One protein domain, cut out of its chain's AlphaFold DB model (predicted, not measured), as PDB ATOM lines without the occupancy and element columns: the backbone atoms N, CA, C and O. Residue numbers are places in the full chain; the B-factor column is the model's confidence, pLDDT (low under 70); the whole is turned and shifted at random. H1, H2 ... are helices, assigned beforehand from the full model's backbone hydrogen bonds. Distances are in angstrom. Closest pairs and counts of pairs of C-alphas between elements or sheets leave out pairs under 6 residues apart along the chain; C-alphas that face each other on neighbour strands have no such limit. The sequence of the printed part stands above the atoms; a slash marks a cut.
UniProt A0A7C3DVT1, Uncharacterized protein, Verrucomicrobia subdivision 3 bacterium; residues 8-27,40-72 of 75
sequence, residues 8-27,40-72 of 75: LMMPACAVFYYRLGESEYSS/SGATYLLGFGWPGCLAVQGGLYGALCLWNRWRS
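This is residues 8 to 27 and 40 to 72 of the 75 residues of an uncharacterized protein of Verrucomicrobia subdivision 3 bacterium (UniProt A0A7C3DVT1). Look for two long helices, H1 and H3, side by side and almost in line with each other's direction, running the same way with a loose gap between them. The short helix H2 packs on residues 50 to 56 of H3, at the end where H3 begins, and the link after H2 folds back into H3. The printed part has 53 residues with three named helices, in the order H1, H2, H3, and no named strand; the class is all helix. The whole is loose, with a radius of gyration of the C-alphas of 12.5 A, and elongated, spanning 36 by 21 by 15 A.

Start with H1, residues 8 to 25, and compare it with H3, residues 50 to 71: they are close but not clearly touching. Their closest C-alphas, those of Cys 13 and Gln 57, are 7.8 A apart. Their lines stand at a shallow tilt of 5 degrees, and they run the same way. Next find H2, residues 40 to 44, which is apart from H1. H2 and H3 touch, H3 with residues 50 to 56 alone; the closest C-alphas, those of Ala 42 and Cys 53, are 5.9 A apart. In H1, H2 and H3 every O i to N i+4 pair is within hydrogen-bond range.

Find C-alpha 8 at (122.676, 101.506, 133.076); from there H1 runs 25.1 A to C-alpha 25. H2 begins at C-alpha 40, at (129.364, 104.730, 144.737), and measures 5.9 A. H3 runs 31.2 A from C-alpha 50 to C-alpha 71 at (120.579, 81.246, 158.080).

The two C-alphas farthest apart, those of Gly 47 and Ser 72, are 36.0 A apart. Residues 28 to 39 are not printed; C-alphas 27 and 40 stand 20.9 A apart across this cut, on the link from H1 to H2. The link from H2 to H3 is tight, with 5 residues. The mean pLDDT of the printed part is 82.9, and residue 72 is under 70.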
ATOM      1  N   LEU A   8     123.760 102.487 133.210       82.69
ATOM      2  CA  LEU A   8     122.676 101.506 133.076       82.69
ATOM      3  C   LEU A   8     122.855 100.299 134.006       82.69
ATOM      4  O   LEU A   8     121.876  99.765 134.523       82.69
ATOM      5  N   MET A   9     124.097  99.879 134.255       82.12
ATOM      6  CA  MET A   9     124.393  98.744 135.134       82.12
ATOM      7  C   MET A   9     124.048  99.025 136.600       82.12
ATOM      8  O   MET A   9     123.459  98.175 137.261       82.12
ATOM      9  N   MET A  10     124.363 100.219 137.105       82.62
ATOM     10  CA  MET A  10     124.077 100.605 138.491       82.62
ATOM     11  C   MET A  10     122.590 100.426 138.886       82.62
ATOM     12  O   MET A  10     122.331  99.735 139.880       82.62
ATOM     13  N   PRO A  11     121.602 100.960 138.134       84.25
ATOM     14  CA  PRO A  11     120.189 100.737 138.419       84.25
ATOM     15  C   PRO A  11     119.745  99.303 138.114       84.25
ATOM     16  O   PRO A  11     118.910  98.783 138.848       84.25
ATOM     17  N   ALA A  12     120.307  98.626 137.104       86.94
ATOM     18  CA  ALA A  12     119.970  97.228 136.821       86.94
ATOM     19  C   ALA A  12     120.309  96.309 138.007       86.94
ATOM     20  O   ALA A  12     119.470  95.523 138.455       86.94
ATOM     21  N   CYS A  13     121.504  96.461 138.580       85.75
ATOM     22  CA  CYS A  13     121.888  95.747 139.792       85.75
ATOM     23  C   CYS A  13     121.023  96.162 140.989       85.75
ATOM     24  O   CYS A  13     120.621  95.307 141.772       85.75
ATOM     25  N   ALA A  14     120.668  97.447 141.118       85.62
ATOM     26  CA  ALA A  14     119.803  97.909 142.205       85.62
ATOM     27  C   ALA A  14     118.414  97.268 142.147       85.62
ATOM     28  O   ALA A  14     117.911  96.824 143.176       85.62
ATOM     29  N   VAL A  15     117.824  97.154 140.954       87.56
ATOM     30  CA  VAL A  15     116.543  96.464 140.740       87.56
ATOM     31  C   VAL A  15     116.665  94.976 141.065       87.56
ATOM     32  O   VAL A  15     115.777  94.422 141.709       87.56
ATOM     33  N   PHE A  16     117.765  94.328 140.675       87.88
ATOM     34  CA  PHE A  16     118.009  92.927 141.015       87.88
ATOM     35  C   PHE A  16     118.063  92.708 142.537       87.88
ATOM     36  O   PHE A  16     117.331  91.871 143.063       87.88
ATOM     37  N   TYR A  17     118.854  93.509 143.255       86.69
ATOM     38  CA  TYR A  17     118.947  93.439 144.717       86.69
ATOM     39  C   TYR A  17     117.653  93.834 145.424       86.69
ATOM     40  O   TYR A  17     117.320  93.247 146.452       86.69
ATOM     41  N   TYR A  18     116.899  94.776 144.857       85.62
ATOM     42  CA  TYR A  18     115.569  95.123 145.340       85.62
ATOM     43  C   TYR A  18     114.634  93.915 145.286       85.62
ATOM     44  O   TYR A  18     114.031  93.553 146.295       85.62
ATOM     45  N   ARG A  19     114.554  93.251 144.128       85.25
ATOM     46  CA  ARG A  19     113.712  92.063 143.937       85.25
ATOM     47  C   ARG A  19     114.135  90.911 144.843       85.25
ATOM     48  O   ARG A  19     113.273  90.309 145.472       85.25
ATOM     49  N   LEU A  20     115.440  90.655 144.948       83.00
ATOM     50  CA  LEU A  20     115.996  89.632 145.839       83.00
ATOM     51  C   LEU A  20     115.649  89.916 147.311       83.00
ATOM     52  O   LEU A  20     115.249  89.024 148.059       83.00
ATOM     53  N   GLY A  21     115.761  91.178 147.729       82.44
ATOM     54  CA  GLY A  21     115.431  91.590 149.086       82.44
ATOM     55  C   GLY A  21     113.938  91.582 149.398       82.44
ATOM     56  O   GLY A  21     113.564  91.287 150.532       82.44
ATOM     57  N   GLU A  22     113.075  91.863 148.419       84.75
ATOM     58  CA  GLU A  22     111.632  91.662 148.574       84.75
ATOM     59  C   GLU A  22     111.288  90.180 148.722       84.75
ATOM     60  O   GLU A  22     110.511  89.840 149.613       84.75
ATOM     61  N   SER A  23     111.882  89.300 147.906       81.94
ATOM     62  CA  SER A  23     111.544  87.872 147.912       81.94
ATOM     63  C   SER A  23     112.020  87.130 149.159       81.94
ATOM     64  O   SER A  23     111.306  86.263 149.650       81.94
ATOM     65  N   GLU A  24     113.213  87.444 149.670       79.19
ATOM     66  CA  GLU A  24     113.815  86.677 150.774       79.19
ATOM     67  C   GLU A  24     113.811  87.401 152.126       79.19
ATOM     68  O   GLU A  24     113.850  86.752 153.171       79.19
ATOM     69  N   TYR A  25     113.760  88.737 152.136       75.06
ATOM     70  CA  TYR A  25     113.979  89.538 153.348       75.06
ATOM     71  C   TYR A  25     112.841  90.524 153.655       75.06
ATOM     72  O   TYR A  25     112.941  91.282 154.623       75.06
ATOM     73  N   SER A  26     111.769  90.550 152.845       77.19
ATOM     74  CA  SER A  26     110.643  91.501 152.941       77.19
ATOM     75  C   SER A  26     111.069  92.986 152.934       77.19
ATOM     76  O   SER A  26     110.280  93.877 153.226       77.19
ATOM     77  N   SER A  27     112.329  93.271 152.587       76.06
ATOM     78  CA  SER A  27     112.973  94.583 152.734       76.06
ATOM     79  C   SER A  27     113.867  94.888 151.528       76.06
ATOM     80  O   SER A  27     115.063  95.145 151.665       76.06
ATOM     81  N   SER A  40     128.802 103.387 144.559       85.12
ATOM     82  CA  SER A  40     129.364 104.730 144.737       85.12
ATOM     83  C   SER A  40     130.675 104.684 145.524       85.12
ATOM     84  O   SER A  40     131.655 105.273 145.081       85.12
ATOM     85  N   GLY A  41     130.753 103.911 146.608       84.75
ATOM     86  CA  GLY A  41     131.988 103.707 147.367       84.75
ATOM     87  C   GLY A  41     133.113 103.108 146.519       84.75
ATOM     88  O   GLY A  41     134.215 103.649 146.494       84.75
ATOM     89  N   ALA A  42     132.842 102.048 145.756       83.62
ATOM     90  CA  ALA A  42     133.835 101.441 144.868       83.62
ATOM     91  C   ALA A  42     134.320 102.419 143.786       83.62
ATOM     92  O   ALA A  42     135.515 102.488 143.500       83.62
ATOM     93  N   THR A  43     133.407 103.217 143.232       83.19
ATOM     94  CA  THR A  43     133.731 104.197 142.189       83.19
ATOM     95  C   THR A  43     134.544 105.373 142.745       83.19
ATOM     96  O   THR A  43     135.569 105.731 142.171       83.19
ATOM     97  N   TYR A  44     134.110 105.976 143.859       80.81
ATOM     98  CA  TYR A  44     134.677 107.229 144.378       80.81
ATOM     99  C   TYR A  44     135.812 107.037 145.390       80.81
ATOM    100  O   TYR A  44     136.729 107.851 145.411       80.81
ATOM    101  N   LEU A  45     135.768 105.995 146.228       79.62
ATOM    102  CA  LEU A  45     136.783 105.762 147.267       79.62
ATOM    103  C   LEU A  45     137.925 104.874 146.772       79.62
ATOM    104  O   LEU A  45     139.078 105.123 147.107       79.62
ATOM    105  N   LEU A  46     137.612 103.839 145.987       78.12
ATOM    106  CA  LEU A  46     138.608 102.874 145.502       78.12
ATOM    107  C   LEU A  46     139.102 103.181 144.081       78.12
ATOM    108  O   LEU A  46     140.043 102.544 143.615       78.12
ATOM    109  N   GLY A  47     138.470 104.131 143.382       77.50
ATOM    110  CA  GLY A  47     138.794 104.449 141.988       77.50
ATOM    111  C   GLY A  47     138.579 103.267 141.040       77.50
ATOM    112  O   GLY A  47     139.192 103.205 139.973       77.50
ATOM    113  N   PHE A  48     137.749 102.295 141.429       78.12
ATOM    114  CA  PHE A  48     137.489 101.128 140.603       78.12
ATOM    115  C   PHE A  48     136.678 101.519 139.369       78.12
ATOM    116  O   PHE A  48     135.654 102.193 139.445       78.12
ATOM    117  N   GLY A  49     137.133 101.047 138.206       81.44
ATOM    118  CA  GLY A  49     136.336 101.090 136.987       81.44
ATOM    119  C   GLY A  49     135.123 100.158 137.075       81.44
ATOM    120  O   GLY A  49     134.985  99.357 138.002       81.44
ATOM    121  N   TRP A  50     134.281 100.187 136.040       79.50
ATOM    122  CA  TRP A  50     133.094  99.327 135.938       79.50
ATOM    123  C   TRP A  50     133.335  97.826 136.238       79.50
ATOM    124  O   TRP A  50     132.452  97.233 136.859       79.50
ATOM    125  N   PRO A  51     134.485  97.188 135.898       82.56
ATOM    126  CA  PRO A  51     134.703  95.779 136.231       82.56
ATOM    127  C   PRO A  51     134.880  95.563 137.736       82.56
ATOM    128  O   PRO A  51     134.400  94.571 138.275       82.56
ATOM    129  N   GLY A  52     135.539  96.501 138.425       82.81
ATOM    130  CA  GLY A  52     135.727  96.440 139.873       82.81
ATOM    131  C   GLY A  52     134.404  96.628 140.612       82.81
ATOM    132  O   GLY A  52     134.121  95.891 141.553       82.81
ATOM    133  N   CYS A  53     133.537  97.522 140.127       84.19
ATOM    134  CA  CYS A  53     132.179  97.651 140.656       84.19
ATOM    135  C   CYS A  53     131.381  96.347 140.491       84.19
ATOM    136  O   CYS A  53     130.739  95.909 141.442       84.19
ATOM    137  N   LEU A  54     131.472  95.673 139.338       84.06
ATOM    138  CA  LEU A  54     130.843  94.358 139.141       84.06
ATOM    139  C   LEU A  54     131.437  93.267 140.042       84.06
ATOM    140  O   LEU A  54     130.703  92.399 140.505       84.06
ATOM    141  N   ALA A  55     132.737  93.309 140.331       87.50
ATOM    142  CA  ALA A  55     133.352  92.376 141.272       87.50
ATOM    143  C   ALA A  55     132.814  92.574 142.701       87.50
ATOM    144  O   ALA A  55     132.471  91.598 143.367       87.50
ATOM    145  N   VAL A  56     132.657  93.826 143.150       86.44
ATOM    146  CA  VAL A  56     132.042  94.156 144.450       86.44
ATOM    147  C   VAL A  56     130.583  93.694 144.500       86.44
ATOM    148  O   VAL A  56     130.162  93.093 145.488       86.44
ATOM    149  N   GLN A  57     129.832  93.900 143.414       87.62
ATOM    150  CA  GLN A  57     128.466  93.391 143.255       87.62
ATOM    151  C   GLN A  57     128.416  91.863 143.364       87.62
ATOM    152  O   GLN A  57     127.607  91.327 144.113       87.62
ATOM    153  N   GLY A  58     129.287  91.149 142.649       87.44
ATOM    154  CA  GLY A  58     129.366  89.688 142.720       87.44
ATOM    155  C   GLY A  58     129.737  89.189 144.118       87.44
ATOM    156  O   GLY A  58     129.177  88.202 144.589       87.44
ATOM    157  N   GLY A  59     130.623  89.909 144.814       88.38
ATOM    158  CA  GLY A  59     130.978  89.640 146.206       88.38
ATOM    159  C   GLY A  59     129.797  89.805 147.164       88.38
ATOM    160  O   GLY A  59     129.565  88.922 147.988       88.38
ATOM    161  N   LEU A  60     129.012  90.880 147.023       87.62
ATOM    162  CA  LEU A  60     127.792  91.094 147.809       87.62
ATOM    163  C   LEU A  60     126.789  89.950 147.599       87.62
ATOM    164  O   LEU A  60     126.258  89.413 148.572       87.62
ATOM    165  N   TYR A  61     126.576  89.536 146.349       87.44
ATOM    166  CA  TYR A  61     125.707  88.406 146.027       87.44
ATOM    167  C   TYR A  61     126.209  87.105 146.663       87.44
ATOM    168  O   TYR A  61     125.447  86.397 147.318       87.44
ATOM    169  N   GLY A  62     127.505  86.811 146.533       87.38
ATOM    170  CA  GLY A  62     128.123  85.634 147.143       87.38
ATOM    171  C   GLY A  62     128.005  85.625 148.669       87.38
ATOM    172  O   GLY A  62     127.681  84.590 149.255       87.38
ATOM    173  N   ALA A  63     128.196  86.781 149.311       87.31
ATOM    174  CA  ALA A  63     128.018  86.941 150.750       87.31
ATOM    175  C   ALA A  63     126.564  86.693 151.173       87.31
ATOM    176  O   ALA A  63     126.337  85.994 152.159       87.31
ATOM    177  N   LEU A  64     125.584  87.187 150.408       85.00
ATOM    178  CA  LEU A  64     124.163  86.922 150.655       85.00
ATOM    179  C   LEU A  64     123.810  85.449 150.454       85.00
ATOM    180  O   LEU A  64     123.119  84.880 151.293       85.00
ATOM    181  N   CYS A  65     124.322  84.792 149.411       85.12
ATOM    182  CA  CYS A  65     124.138  83.351 149.227       85.12
ATOM    183  C   CYS A  65     124.721  82.548 150.396       85.12
ATOM    184  O   CYS A  65     124.086  81.609 150.878       85.12
ATOM    185  N   LEU A  66     125.916  82.912 150.872       87.31
ATOM    186  CA  LEU A  66     126.540  82.250 152.016       87.31
ATOM    187  C   LEU A  66     125.754  82.506 153.307       87.31
ATOM    188  O   LEU A  66     125.496  81.570 154.062       87.31
ATOM    189  N   TRP A  67     125.320  83.748 153.521       84.31
ATOM    190  CA  TRP A  67     124.476  84.139 154.645       84.31
ATOM    191  C   TRP A  67     123.150  83.379 154.644       84.31
ATOM    192  O   TRP A  67     122.778  82.812 155.666       84.31
ATOM    193  N   ASN A  68     122.473  83.280 153.500       82.88
ATOM    194  CA  ASN A  68     121.250  82.492 153.350       82.88
ATOM    195  C   ASN A  68     121.477  81.015 153.636       82.88
ATOM    196  O   ASN A  68     120.680  80.399 154.340       82.88
ATOM    197  N   ARG A  69     122.584  80.449 153.150       82.38
ATOM    198  CA  ARG A  69     122.951  79.061 153.443       82.38
ATOM    199  C   ARG A  69     123.189  78.828 154.936       82.38
ATOM    200  O   ARG A  69     122.884  77.752 155.435       82.38
ATOM    201  N   TRP A  70     123.748  79.808 155.642       82.25
ATOM    202  CA  TRP A  70     123.980  79.726 157.086       82.25
ATOM    203  C   TRP A  70     122.722  80.005 157.909       82.25
ATOM    204  O   TRP A  70     122.552  79.427 158.979       82.25
ATOM    205  N   ARG A  71     121.836  80.875 157.420       71.94
ATOM    206  CA  ARG A  71     120.579  81.246 158.080       71.94
ATOM    207  C   ARG A  71     119.476  80.206 157.874       71.94
ATOM    208  O   ARG A  71     118.637  80.045 158.753       71.94
ATOM    209  N   SER A  72     119.518  79.485 156.757       59.66
ATOM    210  CA  SER A  72     118.725  78.285 156.485       59.66
ATOM    211  C   SER A  72     119.639  77.057 156.453       59.66
ATOM    212  O   SER A  72     119.929  76.539 155.369       59.66
TER     213      SER A  72